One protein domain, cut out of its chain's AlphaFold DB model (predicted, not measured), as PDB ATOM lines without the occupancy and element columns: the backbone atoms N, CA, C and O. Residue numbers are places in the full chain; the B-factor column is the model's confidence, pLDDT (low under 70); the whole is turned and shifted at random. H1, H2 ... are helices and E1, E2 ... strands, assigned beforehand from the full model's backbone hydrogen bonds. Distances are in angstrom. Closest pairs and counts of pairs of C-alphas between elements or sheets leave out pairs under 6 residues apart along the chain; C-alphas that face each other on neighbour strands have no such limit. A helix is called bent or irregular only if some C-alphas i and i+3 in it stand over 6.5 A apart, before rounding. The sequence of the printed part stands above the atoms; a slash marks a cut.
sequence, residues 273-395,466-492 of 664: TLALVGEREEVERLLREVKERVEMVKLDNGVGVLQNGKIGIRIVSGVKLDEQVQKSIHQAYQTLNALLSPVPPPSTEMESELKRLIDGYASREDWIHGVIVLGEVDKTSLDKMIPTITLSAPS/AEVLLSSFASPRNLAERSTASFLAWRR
ATOM      1  N   THR A 273      41.481 -23.098 -45.827       91.69
ATOM      2  CA  THR A 273      42.055 -22.202 -44.816       91.69
ATOM      3  C   THR A 273      41.570 -22.553 -43.407       91.69
ATOM      4  O   THR A 273      40.378 -22.452 -43.118       91.69
ATOM      5  N   LEU A 274      42.499 -22.880 -42.511       92.56
ATOM      6  CA  LEU A 274      42.292 -23.058 -41.072       92.56
ATOM      7  C   LEU A 274      42.937 -21.901 -40.303       92.56
ATOM      8  O   LEU A 274      44.086 -21.556 -40.576       92.56
ATOM      9  N   ALA A 275      42.243 -21.331 -39.316       91.94
ATOM     10  CA  ALA A 275      42.847 -20.381 -38.379       91.94
ATOM     11  C   ALA A 275      43.301 -21.124 -37.117       91.94
ATOM     12  O   ALA A 275      42.470 -21.712 -36.428       91.94
ATOM     13  N   LEU A 276      44.596 -21.104 -36.806       91.31
ATOM     14  CA  LEU A 276      45.156 -21.716 -35.601       91.31
ATOM     15  C   LEU A 276      45.455 -20.621 -34.570       91.31
ATOM     16  O   LEU A 276      46.372 -19.812 -34.749       91.31
ATOM     17  N   VAL A 277      44.651 -20.600 -33.510       90.31
ATOM     18  CA  VAL A 277      44.644 -19.573 -32.465       90.31
ATOM     19  C   VAL A 277      45.078 -20.190 -31.142       90.31
ATOM     20  O   VAL A 277      44.612 -21.258 -30.764       90.31
ATOM     21  N   GLY A 278      45.970 -19.513 -30.431       87.31
ATOM     22  CA  GLY A 278      46.514 -19.970 -29.158       87.31
ATOM     23  C   GLY A 278      47.793 -19.220 -28.820       87.31
ATOM     24  O   GLY A 278      48.214 -18.323 -29.560       87.31
ATOM     25  N   GLU A 279      48.437 -19.601 -27.722       88.06
ATOM     26  CA  GLU A 279      49.744 -19.052 -27.382       88.06
ATOM     27  C   GLU A 279      50.779 -19.379 -28.457       88.06
ATOM     28  O   GLU A 279      50.848 -20.492 -28.982       88.06
ATOM     29  N   ARG A 280      51.633 -18.399 -28.766       88.25
ATOM     30  CA  ARG A 280      52.623 -18.521 -29.838       88.25
ATOM     31  C   ARG A 280      53.542 -19.733 -29.653       88.25
ATOM     32  O   ARG A 280      53.862 -20.399 -30.632       88.25
ATOM     33  N   GLU A 281      53.956 -20.014 -28.421       88.56
ATOM     34  CA  GLU A 281      54.856 -21.128 -28.113       88.56
ATOM     35  C   GLU A 281      54.166 -22.491 -28.262       88.56
ATOM     36  O   GLU A 281      54.773 -23.422 -28.795       88.56
ATOM     37  N   GLU A 282      52.889 -22.607 -27.874       89.69
ATOM     38  CA  GLU A 282      52.093 -23.813 -28.128       89.69
ATOM     39  C   GLU A 282      51.885 -24.046 -29.627       89.69
ATOM     40  O   GLU A 282      52.086 -25.161 -30.108       89.69
ATOM     41  N   VAL A 283      51.538 -22.996 -30.377       90.50
ATOM     42  CA  VAL A 283      51.342 -23.056 -31.833       90.50
ATOM     43  C   VAL A 283      52.639 -23.456 -32.548       90.50
ATOM     44  O   VAL A 283      52.626 -24.355 -33.387       90.50
ATOM     45  N   GLU A 284      53.776 -22.842 -32.206       90.25
ATOM     46  CA  GLU A 284      55.078 -23.187 -32.801       90.25
ATOM     47  C   GLU A 284      55.557 -24.600 -32.410       90.25
ATOM     48  O   GLU A 284      56.237 -25.247 -33.212       90.25
ATOM     49  N   ARG A 285      55.197 -25.104 -31.219       90.81
ATOM     50  CA  ARG A 285      55.461 -26.493 -30.795       90.81
ATOM     51  C   ARG A 285      54.607 -27.483 -31.593       90.81
ATOM     52  O   ARG A 285      55.160 -28.401 -32.194       90.81
ATOM     53  N   LEU A 286      53.297 -27.248 -31.669       91.25
ATOM     54  CA  LEU A 286      52.336 -28.100 -32.375       91.25
ATOM     55  C   LEU A 286      52.650 -28.208 -33.873       91.25
ATOM     56  O   LEU A 286      52.690 -29.303 -34.427       91.25
ATOM     57  N   LEU A 287      52.927 -27.081 -34.537       91.50
ATOM     58  CA  LEU A 287      53.267 -27.072 -35.964       91.50
ATOM     59  C   LEU A 287      54.618 -27.740 -36.256       91.50
ATOM     60  O   LEU A 287      54.807 -28.273 -37.345       91.50
ATOM     61  N   ARG A 288      55.561 -27.733 -35.303       91.38
ATOM     62  CA  ARG A 288      56.842 -28.443 -35.439       91.38
ATOM     63  C   ARG A 288      56.649 -29.954 -35.400       91.38
ATOM     64  O   ARG A 288      57.194 -30.638 -36.252       91.38
ATOM     65  N   GLU A 289      55.857 -30.431 -34.453       90.62
ATOM     66  CA  GLU A 289      55.511 -31.842 -34.278       90.62
ATOM     67  C   GLU A 289      54.718 -32.392 -35.476       90.62
ATOM     68  O   GLU A 289      55.047 -33.431 -36.041       90.62
ATOM     69  N   VAL A 290      53.730 -31.638 -35.957       91.06
ATOM     70  CA  VAL A 290      52.939 -31.984 -37.152       91.06
ATOM     71  C   VAL A 290      53.797 -32.036 -38.423       91.06
ATOM     72  O   VAL A 290      53.584 -32.899 -39.275       91.06
ATOM     73  N   LYS A 291      54.821 -31.178 -38.525       91.31
ATOM     74  CA  LYS A 291      55.795 -31.194 -39.628       91.31
ATOM     75  C   LYS A 291      56.644 -32.473 -39.674       91.31
ATOM     76  O   LYS A 291      57.169 -32.803 -40.733       91.31
ATOM     77  N   GLU A 292      56.780 -33.216 -38.575       88.94
ATOM     78  CA  GLU A 292      57.482 -34.512 -38.578       88.94
ATOM     79  C   GLU A 292      56.676 -35.614 -39.285       88.94
ATOM     80  O   GLU A 292      57.233 -36.644 -39.656       88.94
ATOM     81  N   ARG A 293      55.368 -35.402 -39.493       86.38
ATOM     82  CA  ARG A 293      54.450 -36.370 -40.118       86.38
ATOM     83  C   ARG A 293      53.926 -35.939 -41.484       86.38
ATOM     84  O   ARG A 293      53.469 -36.786 -42.243       86.38
ATOM     85  N   VAL A 294      53.947 -34.640 -41.784       89.12
ATOM     86  CA  VAL A 294      53.327 -34.062 -42.982       89.12
ATOM     87  C   VAL A 294      54.257 -33.032 -43.611       89.12
ATOM     88  O   VAL A 294      54.869 -32.220 -42.918       89.12
ATOM     89  N   GLU A 295      54.343 -33.028 -44.940       89.31
ATOM     90  CA  GLU A 295      55.154 -32.050 -45.658       89.31
ATOM     91  C   GLU A 295      54.526 -30.645 -45.559       89.31
ATOM     92  O   GLU A 295      53.374 -30.415 -45.938       89.31
ATOM     93  N   MET A 296      55.289 -29.690 -45.018       92.25
ATOM     94  CA  MET A 296      54.821 -28.327 -44.750       92.25
ATOM     95  C   MET A 296      55.713 -27.266 -45.400       92.25
ATOM     96  O   MET A 296      56.923 -27.215 -45.159       92.25
ATOM     97  N   VAL A 297      55.091 -26.346 -46.138       91.06
ATOM     98  CA  VAL A 297      55.728 -25.193 -46.789       91.06
ATOM     99  C   VAL A 297      55.348 -23.900 -46.075       91.06
ATOM    100  O   VAL A 297      54.195 -23.673 -45.720       91.06
ATOM    101  N   LYS A 298      56.322 -23.008 -45.879       90.69
ATOM    102  CA  LYS A 298      56.066 -21.679 -45.317       90.69
ATOM    103  C   LYS A 298      55.378 -20.781 -46.350       90.69
ATOM    104  O   LYS A 298      55.853 -20.663 -47.475       90.69
ATOM    105  N   LEU A 299      54.309 -20.108 -45.934       87.12
ATOM    106  CA  LEU A 299      53.573 -19.110 -46.712       87.12
ATOM    107  C   LEU A 299      53.736 -17.725 -46.072       87.12
ATOM    108  O   LEU A 299      54.112 -17.618 -44.904       87.12
ATOM    109  N   ASP A 300      53.417 -16.660 -46.811       81.94
ATOM    110  CA  ASP A 300      53.550 -15.278 -46.316       81.94
ATOM    111  C   ASP A 300      52.746 -15.033 -45.026       81.94
ATOM    112  O   ASP A 300      53.228 -14.375 -44.105       81.94
ATOM    113  N   ASN A 301      51.553 -15.636 -44.940       81.00
ATOM    114  CA  ASN A 301      50.609 -15.486 -43.829       81.00
ATOM    115  C   ASN A 301      50.428 -16.776 -42.996       81.00
ATOM    116  O   ASN A 301      49.401 -16.937 -42.340       81.00
ATOM    117  N   GLY A 302      51.371 -17.729 -43.035       87.69
ATOM    118  CA  GLY A 302      51.254 -18.968 -42.251       87.69
ATOM    119  C   GLY A 302      52.012 -20.166 -42.822       87.69
ATOM    120  O   GLY A 302      53.136 -20.034 -43.311       87.69
ATOM    121  N   VAL A 303      51.403 -21.350 -42.754       91.38
ATOM    122  CA  VAL A 303      51.999 -22.620 -43.198       91.38
ATOM    123  C   VAL A 303      51.014 -23.383 -44.083       91.38
ATOM    124  O   VAL A 303      49.861 -23.572 -43.717       91.38
ATOM    125  N   GLY A 304      51.456 -23.814 -45.259       91.06
ATOM    126  CA  GLY A 304      50.712 -24.708 -46.142       91.06
ATOM    127  C   GLY A 304      51.090 -26.164 -45.884       91.06
ATOM    128  O   GLY A 304      52.272 -26.485 -45.818       91.06
ATOM    129  N   VAL A 305      50.093 -27.032 -45.768       89.56
ATOM    130  CA  VAL A 305      50.238 -28.490 -45.772       89.56
ATOM    131  C   VAL A 305      50.112 -28.981 -47.212       89.56
ATOM    132  O   VAL A 305      49.130 -28.670 -47.897       89.56
ATOM    133  N   LEU A 306      51.113 -29.731 -47.666       87.69
ATOM    134  CA  LEU A 306      51.119 -30.359 -48.981       87.69
ATOM    135  C   LEU A 306      50.329 -31.675 -48.947       87.69
ATOM    136  O   LEU A 306      50.507 -32.513 -48.067       87.69
ATOM    137  N   GLN A 307      49.455 -31.843 -49.933       82.75
ATOM    138  CA  GLN A 307      48.749 -33.075 -50.267       82.75
ATOM    139  C   GLN A 307      48.939 -33.285 -51.774       82.75
ATOM    140  O   GLN A 307      48.643 -32.390 -52.566       82.75
ATOM    141  N   ASN A 308      49.485 -34.434 -52.176       81.94
ATOM    142  CA  ASN A 308      49.744 -34.787 -53.580       81.94
ATOM    143  C   ASN A 308      50.548 -33.705 -54.343       81.94
ATOM    144  O   ASN A 308      50.187 -33.297 -55.445       81.94
ATOM    145  N   GLY A 309      51.605 -33.168 -53.717       77.69
ATOM    146  CA  GLY A 309      52.461 -32.119 -54.294       77.69
ATOM    147  C   GLY A 309      51.820 -30.726 -54.413       77.69
ATOM    148  O   GLY A 309      52.447 -29.808 -54.941       77.69
ATOM    149  N   LYS A 310      50.590 -30.532 -53.918       83.69
ATOM    150  CA  LYS A 310      49.850 -29.257 -53.947       83.69
ATOM    151  C   LYS A 310      49.449 -28.824 -52.542       83.69
ATOM    152  O   LYS A 310      49.279 -29.650 -51.656       83.69
ATOM    153  N   ILE A 311      49.296 -27.522 -52.306       85.62
ATOM    154  CA  ILE A 311      48.840 -27.030 -50.997       85.62
ATOM    155  C   ILE A 311      47.357 -27.395 -50.850       85.62
ATOM    156  O   ILE A 311      46.509 -26.764 -51.476       85.62
ATOM    157  N   GLY A 312      47.051 -28.410 -50.042       84.62
ATOM    158  CA  GLY A 312      45.676 -28.833 -49.761       84.62
ATOM    159  C   GLY A 312      45.035 -28.011 -48.641       84.62
ATOM    160  O   GLY A 312      43.856 -27.670 -48.703       84.62
ATOM    161  N   ILE A 313      45.831 -27.645 -47.630       90.12
ATOM    162  CA  ILE A 313      45.374 -26.929 -46.432       90.12
ATOM    163  C   ILE A 313      46.333 -25.768 -46.139       90.12
ATOM    164  O   ILE A 313      47.552 -25.909 -46.232       90.12
ATOM    165  N   ARG A 314      45.789 -24.604 -45.782       91.44
ATOM    166  CA  ARG A 314      46.506 -23.382 -45.400       91.44
ATOM    167  C   ARG A 314      46.204 -23.070 -43.937       91.44
ATOM    168  O   ARG A 314      45.086 -22.697 -43.608       91.44
ATOM    169  N   ILE A 315      47.200 -23.173 -43.070       92.50
ATOM    170  CA  ILE A 315      47.093 -22.848 -41.647       92.50
ATOM    171  C   ILE A 315      47.568 -21.409 -41.441       92.50
ATOM    172  O   ILE A 315      48.743 -21.099 -41.650       92.50
ATOM    173  N   VAL A 316      46.662 -20.528 -41.030       91.25
ATOM    174  CA  VAL A 316      46.951 -19.139 -40.661       91.25
ATOM    175  C   VAL A 316      47.187 -19.099 -39.152       91.25
ATOM    176  O   VAL A 316      46.301 -19.438 -38.373       91.25
ATOM    177  N   SER A 317      48.394 -18.720 -38.737       89.38
ATOM    178  CA  SER A 317      48.872 -18.802 -37.347       89.38
ATOM    179  C   SER A 317      49.287 -17.436 -36.800       89.38
ATOM    180  O   SER A 317      49.733 -16.583 -37.565       89.38
ATOM    181  N   GLY A 318      49.240 -17.251 -35.477       80.81
ATOM    182  CA  GLY A 318      49.626 -15.981 -34.838       80.81
ATOM    183  C   GLY A 318      48.562 -14.884 -34.962       80.81
ATOM    184  O   GLY A 318      48.870 -13.700 -34.845       80.81
ATOM    185  N   VAL A 319      47.317 -15.293 -35.214       81.25
ATOM    186  CA  VAL A 319      46.138 -14.435 -35.350       81.25
ATOM    187  C   VAL A 319      45.397 -14.411 -34.014       81.25
ATOM    188  O   VAL A 319      45.205 -15.460 -33.400       81.25
ATOM    189  N   LYS A 320      44.962 -13.232 -33.556       83.25
ATOM    190  CA  LYS A 320      44.101 -13.121 -32.365       83.25
ATOM    191  C   LYS A 320      42.658 -13.517 -32.688       83.25
ATOM    192  O   LYS A 320      42.151 -13.163 -33.756       83.25
ATOM    193  N   LEU A 321      41.993 -14.166 -31.731       80.25
ATOM    194  CA  LEU A 321      40.616 -14.649 -31.859       80.25
ATOM    195  C   LEU A 321      39.635 -13.510 -32.206       80.25
ATOM    196  O   LEU A 321      39.070 -13.481 -33.301       80.25
ATOM    197  N   ASP A 322      39.519 -12.526 -31.315       75.50
ATOM    198  CA  ASP A 322      38.437 -11.529 -31.354       75.50
ATOM    199  C   ASP A 322      38.707 -10.406 -32.369       75.50
ATOM    200  O   ASP A 322      37.849 -10.024 -33.164       75.50
ATOM    201  N   GLU A 323      39.938  -9.884 -32.390       76.44
ATOM    202  CA  GLU A 323      40.297  -8.722 -33.219       76.44
ATOM    203  C   GLU A 323      40.395  -9.047 -34.720       76.44
ATOM    204  O   GLU A 323      40.172  -8.168 -35.560       76.44
ATOM    205  N   GLN A 324      40.788 -10.279 -35.068       83.25
ATOM    206  CA  GLN A 324      41.223 -10.632 -36.423       83.25
ATOM    207  C   GLN A 324      40.448 -11.815 -37.011       83.25
ATOM    208  O   GLN A 324      39.867 -11.650 -38.085       83.25
ATOM    209  N   VAL A 325      40.377 -12.970 -36.333       85.00
ATOM    210  CA  VAL A 325      39.627 -14.135 -36.851       85.00
ATOM    211  C   VAL A 325      38.135 -13.818 -36.926       85.00
ATOM    212  O   VAL A 325      37.555 -13.863 -38.013       85.00
ATOM    213  N   GLN A 326      37.522 -13.414 -35.808       87.38
ATOM    214  CA  GLN A 326      36.092 -13.095 -35.754       87.38
ATOM    215  C   GLN A 326      35.720 -11.992 -36.754       87.38
ATOM    216  O   GLN A 326      34.722 -12.128 -37.467       87.38
ATOM    217  N   LYS A 327      36.536 -10.935 -36.860       87.38
ATOM    218  CA  LYS A 327      36.330  -9.837 -37.816       87.38
ATOM    219  C   LYS A 327      36.415 -10.297 -39.275       87.38
ATOM    220  O   LYS A 327      35.572  -9.894 -40.074       87.38
ATOM    221  N   SER A 328      37.396 -11.135 -39.622       87.44
ATOM    222  CA  SER A 328      37.551 -11.663 -40.984       87.44
ATOM    223  C   SER A 328      36.351 -12.518 -41.390       87.44
ATOM    224  O   SER A 328      35.822 -12.343 -42.486       87.44
ATOM    225  N   ILE A 329      35.872 -13.388 -40.492       89.69
ATOM    226  CA  ILE A 329      34.697 -14.234 -40.750       89.69
ATOM    227  C   ILE A 329      33.442 -13.369 -40.910       89.69
ATOM    228  O   ILE A 329      32.745 -13.510 -41.911       89.69
ATOM    229  N   HIS A 330      33.193 -12.417 -40.000       88.31
ATOM    230  CA  HIS A 330      32.057 -11.491 -40.120       88.31
ATOM    231  C   HIS A 330      32.089 -10.719 -41.443       88.31
ATOM    232  O   HIS A 330      31.064 -10.617 -42.111       88.31
ATOM    233  N   GLN A 331      33.253 -10.207 -41.854       89.25
ATOM    234  CA  GLN A 331      33.387  -9.467 -43.108       89.25
ATOM    235  C   GLN A 331      33.124 -10.358 -44.332       89.25
ATOM    236  O   GLN A 331      32.403  -9.940 -45.240       89.25
ATOM    237  N   ALA A 332      33.661 -11.582 -44.360       88.38
ATOM    238  CA  ALA A 332      33.412 -12.541 -45.436       88.38
ATOM    239  C   ALA A 332      31.927 -12.939 -45.501       88.38
ATOM    240  O   ALA A 332      31.324 -12.902 -46.573       88.38
ATOM    241  N   TYR A 333      31.312 -13.234 -44.354       89.81
ATOM    242  CA  TYR A 333      29.906 -13.630 -44.243       89.81
ATOM    243  C   TYR A 333      28.955 -12.487 -44.628       89.81
ATOM    244  O   TYR A 333      28.007 -12.707 -45.379       89.81
ATOM    245  N   GLN A 334      29.222 -11.253 -44.191       88.62
ATOM    246  CA  GLN A 334      28.457 -10.068 -44.598       88.62
ATOM    247  C   GLN A 334      28.587  -9.793 -46.099       88.62
ATOM    248  O   GLN A 334      27.579  -9.539 -46.757       88.62
ATOM    249  N   THR A 335      29.801  -9.888 -46.652       87.62
ATOM    250  CA  THR A 335      30.048  -9.696 -48.092       87.62
ATOM    251  C   THR A 335      29.295 -10.740 -48.913       87.62
ATOM    252  O   THR A 335      28.578 -10.392 -49.850       87.62
ATOM    253  N   LEU A 336      29.396 -12.017 -48.534       86.94
ATOM    254  CA  LEU A 336      28.707 -13.109 -49.216       86.94
ATOM    255  C   LEU A 336      27.180 -12.999 -49.072       86.94
ATOM    256  O   LEU A 336      26.461 -13.176 -50.050       86.94
ATOM    257  N   ASN A 337      26.667 -12.630 -47.895       87.06
ATOM    258  CA  ASN A 337      25.233 -12.413 -47.704       87.06
ATOM    259  C   ASN A 337      24.701 -11.242 -48.546       87.06
ATOM    260  O   ASN A 337      23.614 -11.355 -49.106       87.06
ATOM    261  N   ALA A 338      25.459 -10.149 -48.685       83.19
ATOM    262  CA  ALA A 338      25.085  -9.024 -49.544       83.19
ATOM    263  C   ALA A 338      25.010  -9.425 -51.029       83.19
ATOM    264  O   ALA A 338      24.090  -9.008 -51.724       83.19
ATOM    265  N   LEU A 339      25.931 -10.276 -51.499       82.50
ATOM    266  CA  LEU A 339      25.930 -10.813 -52.868       82.50
ATOM    267  C   LEU A 339      24.813 -11.836 -53.127       82.50
ATOM    268  O   LEU A 339      24.381 -11.985 -54.264       82.50
ATOM    269  N   LEU A 340      24.361 -12.547 -52.091       82.81
ATOM    270  CA  LEU A 340      23.338 -13.594 -52.188       82.81
ATOM    271  C   LEU A 340      21.934 -13.114 -51.789       82.81
ATOM    272  O   LEU A 340      21.035 -13.945 -51.667       82.81
ATOM    273  N   SER A 341      21.744 -11.821 -51.505       76.69
ATOM    274  CA  SER A 341      20.453 -11.253 -51.089       76.69
ATOM    275  C   SER A 341      19.571 -10.870 -52.291       76.69
ATOM    276  O   SER A 341      20.108 -10.378 -53.283       76.69
ATOM    277  N   PRO A 342      18.231 -11.020 -52.215       70.19
ATOM    278  CA  PRO A 342      17.427 -11.427 -51.052       70.19
ATOM    279  C   PRO A 342      17.604 -12.902 -50.660       70.19
ATOM    280  O   PRO A 342      18.073 -13.715 -51.449       70.19
ATOM    281  N   VAL A 343      17.247 -13.258 -49.421       71.31
ATOM    282  CA  VAL A 343      17.238 -14.666 -48.985       71.31
ATOM    283  C   VAL A 343      16.145 -15.402 -49.770       71.31
ATOM    284  O   VAL A 343      14.979 -15.030 -49.633       71.31
ATOM    285  N   PRO A 344      16.478 -16.411 -50.594       63.44
ATOM    286  CA  PRO A 344      15.461 -17.148 -51.329       63.44
ATOM    287  C   PRO A 344      14.615 -18.021 -50.390       63.44
ATOM    288  O   PRO A 344      15.128 -18.482 -49.363       63.44
ATOM    289  N   PRO A 345      13.348 -18.310 -50.745       67.94
ATOM    290  CA  PRO A 345      12.564 -19.314 -50.039       67.94
ATOM    291  C   PRO A 345      13.259 -20.688 -50.132       67.94
ATOM    292  O   PRO A 345      13.821 -21.020 -51.183       67.94
ATOM    293  N   PRO A 346      13.244 -21.498 -49.056       65.94
ATOM    294  CA  PRO A 346      13.917 -22.790 -49.040       65.94
ATOM    295  C   PRO A 346      13.257 -23.745 -50.042       65.94
ATOM    296  O   PRO A 346      12.144 -24.220 -49.840       65.94
ATOM    297  N   SER A 347      13.973 -24.025 -51.125       73.50
ATOM    298  CA  SER A 347      13.633 -25.022 -52.140       73.50
ATOM    299  C   SER A 347      14.883 -25.850 -52.432       73.50
ATOM    300  O   SER A 347      15.996 -25.323 -52.433       73.50
ATOM    301  N   THR A 348      14.715 -27.155 -52.630       72.50
ATOM    302  CA  THR A 348      15.819 -28.130 -52.707       72.50
ATOM    303  C   THR A 348      16.816 -27.813 -53.825       72.50
ATOM    304  O   THR A 348      18.028 -27.843 -53.605       72.50
ATOM    305  N   GLU A 349      16.315 -27.434 -55.000       76.00
ATOM    306  CA  GLU A 349      17.123 -27.029 -56.154       76.00
ATOM    307  C   GLU A 349      17.927 -25.756 -55.856       76.00
ATOM    308  O   GLU A 349      19.147 -25.725 -56.037       76.00
ATOM    309  N   MET A 350      17.275 -24.729 -55.303       75.81
ATOM    310  CA  MET A 350      17.912 -23.444 -55.018       75.81
ATOM    311  C   MET A 350      18.895 -23.523 -53.843       75.81
ATOM    312  O   MET A 350      19.893 -22.805 -53.833       75.81
ATOM    313  N   GLU A 351      18.693 -24.434 -52.885       78.25
ATOM    314  CA  GLU A 351      19.706 -24.756 -51.874       78.25
ATOM    315  C   GLU A 351      20.956 -25.404 -52.481       78.25
ATOM    316  O   GLU A 351      22.063 -25.148 -52.002       78.25
ATOM    317  N   SER A 352      20.812 -26.228 -53.524       78.44
ATOM    318  CA  SER A 352      21.954 -26.836 -54.220       78.44
ATOM    319  C   SER A 352      22.773 -25.789 -54.985       78.44
ATOM    320  O   SER A 352      24.003 -25.769 -54.889       78.44
ATOM    321  N   GLU A 353      22.105 -24.840 -55.649       81.38
ATOM    322  CA  GLU A 353      22.774 -23.714 -56.297       81.38
ATOM    323  C   GLU A 353      23.404 -22.762 -55.273       81.38
ATOM    324  O   GLU A 353      24.552 -22.345 -55.440       81.38
ATOM    325  N   LEU A 354      22.714 -22.479 -54.168       83.19
ATOM    326  CA  LEU A 354      23.250 -21.679 -53.072       83.19
ATOM    327  C   LEU A 354      24.525 -22.315 -52.496       83.19
ATOM    328  O   LEU A 354      25.522 -21.615 -52.322       83.19
ATOM    329  N   LYS A 355      24.537 -23.638 -52.270       83.38
ATOM    330  CA  LYS A 355      25.741 -24.388 -51.863       83.38
ATOM    331  C   LYS A 355      26.858 -24.260 -52.900       83.38
ATOM    332  O   LYS A 355      27.972 -23.913 -52.523       83.38
ATOM    333  N   ARG A 356      26.563 -24.425 -54.195       83.06
ATOM    334  CA  ARG A 356      27.525 -24.243 -55.302       83.06
ATOM    335  C   ARG A 356      28.142 -22.837 -55.327       83.06
ATOM    336  O   ARG A 356      29.346 -22.699 -55.549       83.06
ATOM    337  N   LEU A 357      27.347 -21.795 -55.078       85.12
ATOM    338  CA  LEU A 357      27.813 -20.405 -55.004       85.12
ATOM    339  C   LEU A 357      28.673 -20.150 -53.758       85.12
ATOM    340  O   LEU A 357      29.723 -19.510 -53.864       85.12
ATOM    341  N   ILE A 358      28.272 -20.679 -52.596       87.31
ATOM    342  CA  ILE A 358      29.063 -20.598 -51.359       87.31
ATOM    343  C   ILE A 358      30.386 -21.351 -51.531       87.31
ATOM    344  O   ILE A 358      31.424 -20.795 -51.197       87.31
ATOM    345  N   ASP A 359      30.387 -22.555 -52.103       82.69
ATOM    346  CA  ASP A 359      31.599 -23.340 -52.378       82.69
ATOM    347  C   ASP A 359      32.554 -22.606 -53.332       82.69
ATOM    348  O   ASP A 359      33.773 -22.614 -53.130       82.69
ATOM    349  N   GLY A 360      32.003 -21.910 -54.332       80.62
ATOM    350  CA  GLY A 360      32.750 -21.012 -55.211       80.62
ATOM    351  C   GLY A 360      33.406 -19.853 -54.453       80.62
ATOM    352  O   GLY A 360      34.591 -19.588 -54.661       80.62
ATOM    353  N   TYR A 361      32.686 -19.195 -53.538       83.88
ATOM    354  CA  TYR A 361      33.250 -18.125 -52.704       83.88
ATOM    355  C   TYR A 361      34.262 -18.659 -51.676       83.88
ATOM    356  O   TYR A 361      35.316 -18.058 -51.481       83.88
ATOM    357  N   ALA A 362      33.988 -19.812 -51.061       84.88
ATOM    358  CA  ALA A 362      34.827 -20.447 -50.049       84.88
ATOM    359  C   ALA A 362      36.211 -20.859 -50.580       84.88
ATOM    360  O   ALA A 362      37.155 -20.994 -49.811       84.88
ATOM    361  N   SER A 363      36.367 -20.988 -51.903       80.38
ATOM    362  CA  SER A 363      37.672 -21.187 -52.548       80.38
ATOM    363  C   SER A 363      38.637 -19.992 -52.428       80.38
ATOM    364  O   SER A 363      39.817 -20.129 -52.762       80.38
ATOM    365  N   ARG A 364      38.158 -18.820 -51.987       80.31
ATOM    366  CA  ARG A 364      38.953 -17.593 -51.861       80.31
ATOM    367  C   ARG A 364      39.812 -17.573 -50.596       80.31
ATOM    368  O   ARG A 364      39.472 -18.136 -49.563       80.31
ATOM    369  N   GLU A 365      40.909 -16.822 -50.663       75.56
ATOM    370  CA  GLU A 365      41.882 -16.705 -49.571       75.56
ATOM    371  C   GLU A 365      41.385 -15.969 -48.317       75.56
ATOM    372  O   GLU A 365      41.988 -16.129 -47.257       75.56
ATOM    373  N   ASP A 366      40.305 -15.187 -48.420       81.25
ATOM    374  CA  ASP A 366      39.641 -14.518 -47.295       81.25
ATOM    375  C   ASP A 366      38.640 -15.415 -46.543       81.25
ATOM    376  O   ASP A 366      38.191 -15.045 -45.455       81.25
ATOM    377  N   TRP A 367      38.304 -16.599 -47.074       89.06
ATOM    378  CA  TRP A 367      37.410 -17.541 -46.401       89.06
ATOM    379  C   TRP A 367      38.173 -18.439 -45.424       89.06
ATOM    380  O   TRP A 367      39.044 -19.221 -45.811       89.06
ATOM    381  N   ILE A 368      37.802 -18.362 -44.147       90.94
ATOM    382  CA  ILE A 368      38.247 -19.288 -43.101       90.94
ATOM    383  C   ILE A 368      37.212 -20.415 -43.026       90.94
ATOM    384  O   ILE A 368      36.022 -20.155 -42.876       90.94
ATOM    385  N   HIS A 369      37.664 -21.661 -43.146       91.62
ATOM    386  CA  HIS A 369      36.802 -22.845 -43.151       91.62
ATOM    387  C   HIS A 369      36.603 -23.431 -41.743       91.62
ATOM    388  O   HIS A 369      35.601 -24.087 -41.473       91.62
ATOM    389  N   GLY A 370      37.549 -23.194 -40.833       89.69
ATOM    390  CA  GLY A 370      37.467 -23.627 -39.443       89.69
ATOM    391  C   GLY A 370      38.481 -22.907 -38.562       89.69
ATOM    392  O   GLY A 370      39.497 -22.402 -39.052       89.69
ATOM    393  N   VAL A 371      38.198 -22.862 -37.264       90.50
ATOM    394  CA  VAL A 371      39.072 -22.272 -36.242       90.50
ATOM    395  C   VAL A 371      39.511 -23.371 -35.286       90.50
ATOM    396  O   VAL A 371      38.694 -24.151 -34.813       90.50
ATOM    397  N   ILE A 372      40.802 -23.441 -34.995       89.75
ATOM    398  CA  ILE A 372      41.379 -24.393 -34.051       89.75
ATOM    399  C   ILE A 372      41.943 -23.582 -32.892       89.75
ATOM    400  O   ILE A 372      42.859 -22.783 -33.088       89.75
ATOM    401  N   VAL A 373      41.367 -23.760 -31.705       88.88
ATOM    402  CA  VAL A 373      41.729 -23.016 -30.493       88.88
ATOM    403  C   VAL A 373      42.548 -23.917 -29.578       88.88
ATOM    404  O   VAL A 373      42.049 -24.943 -29.111       88.88
ATOM    405  N   LEU A 374      43.793 -23.531 -29.308       85.88
ATOM    406  CA  LEU A 374      44.647 -24.173 -28.313       85.88
ATOM    407  C   LEU A 374      44.377 -23.539 -26.943       85.88
ATOM    408  O   LEU A 374      44.540 -22.332 -26.780       85.88
ATOM    409  N   GLY A 375      43.976 -24.362 -25.971       79.94
ATOM    410  CA  GLY A 375      43.765 -23.942 -24.582       79.94
ATOM    411  C   GLY A 375      42.426 -23.250 -24.275       79.94
ATOM    412  O   GLY A 375      41.406 -23.419 -24.962       79.94
ATOM    413  N   GLU A 376      42.439 -22.502 -23.173       69.19
ATOM    414  CA  GLU A 376      41.315 -21.720 -22.655       69.19
ATOM    415  C   GLU A 376      41.385 -20.287 -23.192       69.19
ATOM    416  O   GLU A 376      42.133 -19.441 -22.715       69.19
ATOM    417  N   VAL A 377      40.593 -20.039 -24.230       69.00
ATOM    418  CA  VAL A 377      40.277 -18.709 -24.759       69.00
ATOM    419  C   VAL A 377      38.755 -18.633 -24.805       69.00
ATOM    420  O   VAL A 377      38.133 -19.658 -25.086       69.00
ATOM    421  N   ASP A 378      38.147 -17.476 -24.544       67.12
ATOM    422  CA  ASP A 378      36.688 -17.323 -24.532       67.12
ATOM    423  C   ASP A 378      36.070 -17.599 -25.918       67.12
ATOM    424  O   ASP A 378      36.295 -16.874 -26.884       67.12
ATOM    425  N   LYS A 379      35.280 -18.677 -26.032       66.06
ATOM    426  CA  LYS A 379      34.803 -19.231 -27.327       66.06
ATOM    427  C   LYS A 379      33.388 -18.796 -27.712       66.06
ATOM    428  O   LYS A 379      32.915 -19.070 -28.816       66.06
ATOM    429  N   THR A 380      32.702 -18.112 -26.796       62.00
ATOM    430  CA  THR A 380      31.238 -17.941 -26.773       62.00
ATOM    431  C   THR A 380      30.651 -17.231 -28.000       62.00
ATOM    432  O   THR A 380      29.470 -17.418 -28.304       62.00
ATOM    433  N   SER A 381      31.460 -16.450 -28.725       65.69
ATOM    434  CA  SER A 381      31.073 -15.730 -29.944       65.69
ATOM    435  C   SER A 381      31.278 -16.523 -31.246       65.69
ATOM    436  O   SER A 381      30.591 -16.244 -32.232       65.69
ATOM    437  N   LEU A 382      32.199 -17.494 -31.279       73.88
ATOM    438  CA  LEU A 382      32.652 -18.149 -32.516       73.88
ATOM    439  C   LEU A 382      31.999 -19.502 -32.779       73.88
ATOM    440  O   LEU A 382      31.668 -19.779 -33.932       73.88
ATOM    441  N   ASP A 383      31.726 -20.288 -31.735       71.81
ATOM    442  CA  ASP A 383      31.153 -21.642 -31.856       71.81
ATOM    443  C   ASP A 383      29.780 -21.667 -32.554       71.81
ATOM    444  O   ASP A 383      29.353 -22.691 -33.082       71.81
ATOM    445  N   LYS A 384      29.085 -20.522 -32.594       73.62
ATOM    446  CA  LYS A 384      27.795 -20.346 -33.286       73.62
ATOM    447  C   LYS A 384      27.923 -19.899 -34.746       73.62
ATOM    448  O   LYS A 384      26.918 -19.868 -35.450       73.62
ATOM    449  N   MET A 385      29.115 -19.498 -35.193       79.25
ATOM    450  CA  MET A 385      29.337 -18.875 -36.503       79.25
ATOM    451  C   MET A 385      30.202 -19.724 -37.437       79.25
ATOM    452  O   MET A 385      29.981 -19.685 -38.640       79.25
ATOM    453  N   ILE A 386      31.173 -20.478 -36.923       87.75
ATOM    454  CA  ILE A 386      32.129 -21.250 -37.727       87.75
ATOM    455  C   ILE A 386      32.452 -22.580 -37.024       87.75
ATOM    456  O   ILE A 386      32.324 -22.648 -35.803       87.75
ATOM    457  N   PRO A 387      32.892 -23.641 -37.730       83.94
ATOM    458  CA  PRO A 387      33.360 -24.852 -37.065       83.94
ATOM    459  C   PRO A 387      34.612 -24.572 -36.219       83.94
ATOM    460  O   PRO A 387      35.704 -24.365 -36.761       83.94
ATOM    461  N   THR A 388      34.454 -24.583 -34.895       85.38
ATOM    462  CA  THR A 388      35.557 -24.501 -33.929       85.38
ATOM    463  C   THR A 388      35.985 -25.902 -33.484       85.38
ATOM    464  O   THR A 388      35.145 -26.741 -33.163       85.38
ATOM    465  N   ILE A 389      37.292 -26.159 -33.423       83.75
ATOM    466  CA  ILE A 389      37.886 -27.348 -32.796       83.75
ATOM    467  C   ILE A 389      38.708 -26.882 -31.595       83.75
ATOM    468  O   ILE A 389      39.588 -26.031 -31.729       83.75
ATOM    469  N   THR A 390      38.435 -27.432 -30.415       82.31
ATOM    470  CA  THR A 390      39.099 -27.048 -29.167       82.31
ATOM    471  C   THR A 390      40.140 -28.083 -28.762       82.31
ATOM    472  O   THR A 390      39.826 -29.221 -28.430       82.31
ATOM    473  N   LEU A 391      41.409 -27.681 -28.773       79.75
ATOM    474  CA  LEU A 391      42.537 -28.513 -28.360       79.75
ATOM    475  C   LEU A 391      42.944 -28.143 -26.932       79.75
ATOM    476  O   LEU A 391      44.017 -27.581 -26.681       79.75
ATOM    477  N   SER A 392      42.051 -28.445 -25.990       73.81
ATOM    478  CA  SER A 392      42.379 -28.481 -24.565       73.81
ATOM    479  C   SER A 392      43.325 -29.655 -24.295       73.81
ATOM    480  O   SER A 392      43.222 -30.702 -24.933       73.81
ATOM    481  N   ALA A 393      44.262 -29.504 -23.357       56.09
ATOM    482  CA  ALA A 393      44.977 -30.670 -22.845       56.09
ATOM    483  C   ALA A 393      43.995 -31.553 -22.046       56.09
ATOM    484  O   ALA A 393      43.106 -31.000 -21.393       56.09
ATOM    485  N   PRO A 394      44.136 -32.891 -22.046       50.31
ATOM    486  CA  PRO A 394      43.490 -33.696 -21.019       50.31
ATOM    487  C   PRO A 394      44.026 -33.229 -19.661       50.31
ATOM    488  O   PRO A 394      45.243 -33.189 -19.464       50.31
ATOM    489  N   SER A 395      43.133 -32.835 -18.751       36.38
ATOM    490  CA  SER A 395      43.525 -32.408 -17.406       36.38
ATOM    491  C   SER A 395      44.167 -33.584 -16.675       36.38
ATOM    492  O   SER A 395      43.483 -34.492 -16.203       36.38
ATOM    493  N   ALA A 466      48.329 -32.811 -31.480       87.69
ATOM    494  CA  ALA A 466      48.853 -33.049 -32.828       87.69
ATOM    495  C   ALA A 466      48.055 -34.125 -33.573       87.69
ATOM    496  O   ALA A 466      47.744 -33.937 -34.746       87.69
ATOM    497  N   GLU A 467      47.654 -35.202 -32.897       87.25
ATOM    498  CA  GLU A 467      46.817 -36.258 -33.484       87.25
ATOM    499  C   GLU A 467      45.450 -35.723 -33.944       87.25
ATOM    500  O   GLU A 467      45.016 -36.021 -35.059       87.25
ATOM    501  N   VAL A 468      44.800 -34.860 -33.152       86.31
ATOM    502  CA  VAL A 468      43.535 -34.214 -33.553       86.31
ATOM    503  C   VAL A 468      43.743 -33.204 -34.692       86.31
ATOM    504  O   VAL A 468      42.891 -33.082 -35.574       86.31
ATOM    505  N   LEU A 469      44.885 -32.506 -34.741       87.06
ATOM    506  CA  LEU A 469      45.198 -31.643 -35.882       87.06
ATOM    507  C   LEU A 469      45.407 -32.471 -37.166       87.06
ATOM    508  O   LEU A 469      44.855 -32.129 -38.210       87.06
ATOM    509  N   LEU A 470      46.130 -33.590 -37.086       87.75
ATOM    510  CA  LEU A 470      46.361 -34.499 -38.213       87.75
ATOM    511  C   LEU A 470      45.070 -35.175 -38.697       87.75
ATOM    512  O   LEU A 470      44.851 -35.263 -39.905       87.75
ATOM    513  N   SER A 471      44.169 -35.581 -37.796       85.12
ATOM    514  CA  SER A 471      42.868 -36.141 -38.191       85.12
ATOM    515  C   SER A 471      41.981 -35.105 -38.897       85.12
ATOM    516  O   SER A 471      41.279 -35.449 -39.849       85.12
ATOM    517  N   SER A 472      42.096 -33.817 -38.543       81.88
ATOM    518  CA  SER A 472      41.446 -32.728 -39.289       81.88
ATOM    519  C   SER A 472      41.981 -32.564 -40.723       81.88
ATOM    520  O   SER A 472      41.255 -32.092 -41.599       81.88
ATOM    521  N   PHE A 473      43.218 -32.998 -40.995       84.62
ATOM    522  CA  PHE A 473      43.810 -32.972 -42.337       84.62
ATOM    523  C   PHE A 473      43.462 -34.198 -43.185       84.62
ATOM    524  O   PHE A 473      43.581 -34.125 -44.409       84.62
ATOM    525  N   ALA A 474      43.034 -35.302 -42.564       82.25
ATOM    526  CA  ALA A 474      42.686 -36.541 -43.258       82.25
ATOM    527  C   ALA A 474      41.381 -36.422 -44.067       82.25
ATOM    528  O   ALA A 474      41.275 -37.002 -45.144       82.25
ATOM    529  N   SER A 475      40.406 -35.631 -43.594       78.38
ATOM    530  CA  SER A 475      39.193 -35.305 -44.362       78.38
ATOM    531  C   SER A 475      38.970 -33.791 -44.479       78.38
ATOM    532  O   SER A 475      38.130 -33.218 -43.776       78.38
ATOM    533  N   PRO A 476      39.688 -33.118 -45.401       79.69
ATOM    534  CA  PRO A 476      39.523 -31.685 -45.633       79.69
ATOM    535  C   PRO A 476      38.093 -31.341 -46.095       79.69
ATOM    536  O   PRO A 476      37.530 -30.326 -45.684       79.69
ATOM    537  N   ARG A 477      37.462 -32.213 -46.899       78.69
ATOM    538  CA  ARG A 477      36.108 -32.003 -47.454       78.69
ATOM    539  C   ARG A 477      35.060 -31.761 -46.359       78.69
ATOM    540  O   ARG A 477      34.323 -30.779 -46.443       78.69
ATOM    541  N   ASN A 478      35.093 -32.563 -45.291       83.00
ATOM    542  CA  ASN A 478      34.178 -32.452 -44.150       83.00
ATOM    543  C   ASN A 478      34.243 -31.071 -43.478       83.00
ATOM    544  O   ASN A 478      33.222 -30.546 -43.034       83.00
ATOM    545  N   LEU A 479      35.432 -30.466 -43.387       83.88
ATOM    546  CA  LEU A 479      35.590 -29.137 -42.797       83.88
ATOM    547  C   LEU A 479      34.951 -28.058 -43.682       83.88
ATOM    548  O   LEU A 479      34.270 -27.167 -43.177       83.88
ATOM    549  N   ALA A 480      35.118 -28.155 -45.002       85.19
ATOM    550  CA  ALA A 480      34.511 -27.205 -45.926       85.19
ATOM    551  C   ALA A 480      32.976 -27.293 -45.928       85.19
ATOM    552  O   ALA A 480      32.318 -26.256 -45.851       85.19
ATOM    553  N   GLU A 481      32.412 -28.501 -45.925       85.56
ATOM    554  CA  GLU A 481      30.964 -28.737 -45.807       85.56
ATOM    555  C   GLU A 481      30.396 -28.217 -44.479       85.56
ATOM    556  O   GLU A 481      29.359 -27.553 -44.458       85.56
ATOM    557  N   ARG A 482      31.110 -28.426 -43.364       87.31
ATOM    558  CA  ARG A 482      30.748 -27.812 -42.078       87.31
ATOM    559  C   ARG A 482      30.796 -26.283 -42.149       87.31
ATOM    560  O   ARG A 482      29.896 -25.638 -41.626       87.31
ATOM    561  N   SER A 483      31.782 -25.698 -42.834       89.19
ATOM    562  CA  SER A 483      31.895 -24.237 -42.975       89.19
ATOM    563  C   SER A 483      30.728 -23.617 -43.755       89.19
ATOM    564  O   SER A 483      30.240 -22.548 -43.384       89.19
ATOM    565  N   THR A 484      30.228 -24.296 -44.795       88.12
ATOM    566  CA  THR A 484      29.076 -23.812 -45.569       88.12
ATOM    567  C   THR A 484      27.765 -24.014 -44.816       88.12
ATOM    568  O   THR A 484      26.917 -23.120 -44.832       88.12
ATOM    569  N   ALA A 485      27.626 -25.112 -44.066       86.94
ATOM    570  CA  ALA A 485      26.515 -25.312 -43.137       86.94
ATOM    571  C   ALA A 485      26.472 -24.228 -42.041       86.94
ATOM    572  O   ALA A 485      25.406 -23.661 -41.794       86.94
ATOM    573  N   SER A 486      27.614 -23.871 -41.439       88.69
ATOM    574  CA  SER A 486      27.703 -22.789 -40.448       88.69
ATOM    575  C   SER A 486      27.330 -21.421 -41.029       88.69
ATOM    576  O   SER A 486      26.562 -20.694 -40.400       88.69
ATOM    577  N   PHE A 487      27.763 -21.091 -42.252       88.44
ATOM    578  CA  PHE A 487      27.320 -19.865 -42.932       88.44
ATOM    579  C   PHE A 487      25.802 -19.846 -43.173       88.44
ATOM    580  O   PHE A 487      25.152 -18.829 -42.928       88.44
ATOM    581  N   LEU A 488      25.212 -20.961 -43.619       86.81
ATOM    582  CA  LEU A 488      23.763 -21.066 -43.831       86.81
ATOM    583  C   LEU A 488      22.976 -20.941 -42.517       86.81
ATOM    584  O   LEU A 488      21.945 -20.267 -42.493       86.81
ATOM    585  N   ALA A 489      23.469 -21.531 -41.425       86.06
ATOM    586  CA  ALA A 489      22.887 -21.387 -40.092       86.06
ATOM    587  C   ALA A 489      22.984 -19.939 -39.580       86.06
ATOM    588  O   ALA A 489      21.983 -19.377 -39.138       86.06
ATOM    589  N   TRP A 490      24.150 -19.298 -39.727       86.50
ATOM    590  CA  TRP A 490      24.349 -17.882 -39.404       86.50
ATOM    591  C   TRP A 490      23.395 -16.983 -40.202       86.50
ATOM    592  O   TRP A 490      22.723 -16.135 -39.620       86.50
ATOM    593  N   ARG A 491      23.255 -17.217 -41.513       82.69
ATOM    594  CA  ARG A 491      22.365 -16.453 -42.405       82.69
ATOM    595  C   ARG A 491      20.884 -16.580 -42.030       82.69
ATOM    596  O   ARG A 491      20.129 -15.634 -42.222       82.69
ATOM    597  N   ARG A 492      20.473 -17.742 -41.512       79.19
ATOM    598  CA  ARG A 492      19.105 -18.028 -41.032       79.19
ATOM    599  C   ARG A 492      18.855 -17.553 -39.594       79.19
ATOM    600  O   ARG A 492      17.734 -17.673 -39.109       79.19
TER     601      ARG A 492
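What this domain is: This is residues 273 to 395 and 466 to 492 of the 664 residues of an uncharacterized protein of Cryptococcus wingfieldii CBS 7118 (UniProt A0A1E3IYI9). A strongly twisted sheet of six strands curls round the short helix H4, and H1 packs on the same face. Beyond the sheet's other face H5, H2 and H3 form a loose triangle of helices, and residues 345 to 350 stick out at its far end. The printed part has 150 residues, in the order E1 H1 E2 E3 E4 H2 H3 E5 E6 H4 H5, class mixed, helices and strands. The mixed sheet runs E2 E3 E4 E1 E5 E6; the whole is compact, with a radius of gyration of the C-alphas of 15.9 A and spans of 48 by 36 by 28 A.

Where its parts are: Find C-alpha 273 at (42.055, -22.202, -44.816), where E1, residues 273 to 277, begins. Next come H1, residues 280 to 291, 16.3 A long, E2, 296 to 299, E3, 302 to 307, and E4, 310 to 317, which is 19.6 A long and bends by 54 degrees at residue 313. H2, residues 321 to 339, is 25.9 A long and only just irregular: C-alphas 323 and 326 are 6.6 A apart. H3, 348 to 362, measures 20.7 A; E5, 370 to 374, and E6, 388 to 391, follow. After the cut look for H4, 466 to 474, and H5, 476 to 491, 23.2 A, ending at (22.365, -16.453, -42.405).

How they stand to each other: E2, E3 and E4 form a meander, each strand the antiparallel neighbour of the one before, in two hairpins; look for N 297 and O 304 at 2.8 A, and N 303 and O 315 at 2.9 A. The other neighbours are parallel: E4 and E1 (N 274 and O 314, 2.8 A), E1 and E5 (N 277 and O 372, 2.9 A), E5 and E6 (N 389 and O 371, 2.8 A). E1, H1, E2 and E4, H2 H3, E5 are split strand-helix-strand units, same-way strands with others between them, both with right-handed crossovers. H1 is over E1 at a height over the sheet of 7.8 A; H5 is on the opposite face. H1 touches H4 with residues 286 to 290 alone, C-alphas 290 and 466 closest at 6.0 A. H3 touches H5, C-alphas 358 and 484 closest at 6.6 A. H2 only grazes the sheet. Every O i to N i+4 pair is within hydrogen-bond range in H1, H3, H4 and H5, and 13 of 15 in H2.

The domain as a whole: The C-alphas farthest apart, of Glu 292 and Pro 345, are 48.8 A apart. Residues 396 to 465 are not printed; C-alphas 395 and 466 are 16.3 A apart. The link E5 to E6 is long. The model's pLDDT is under 70 at residues 344 to 346, 376 to 381 and 393 to 395.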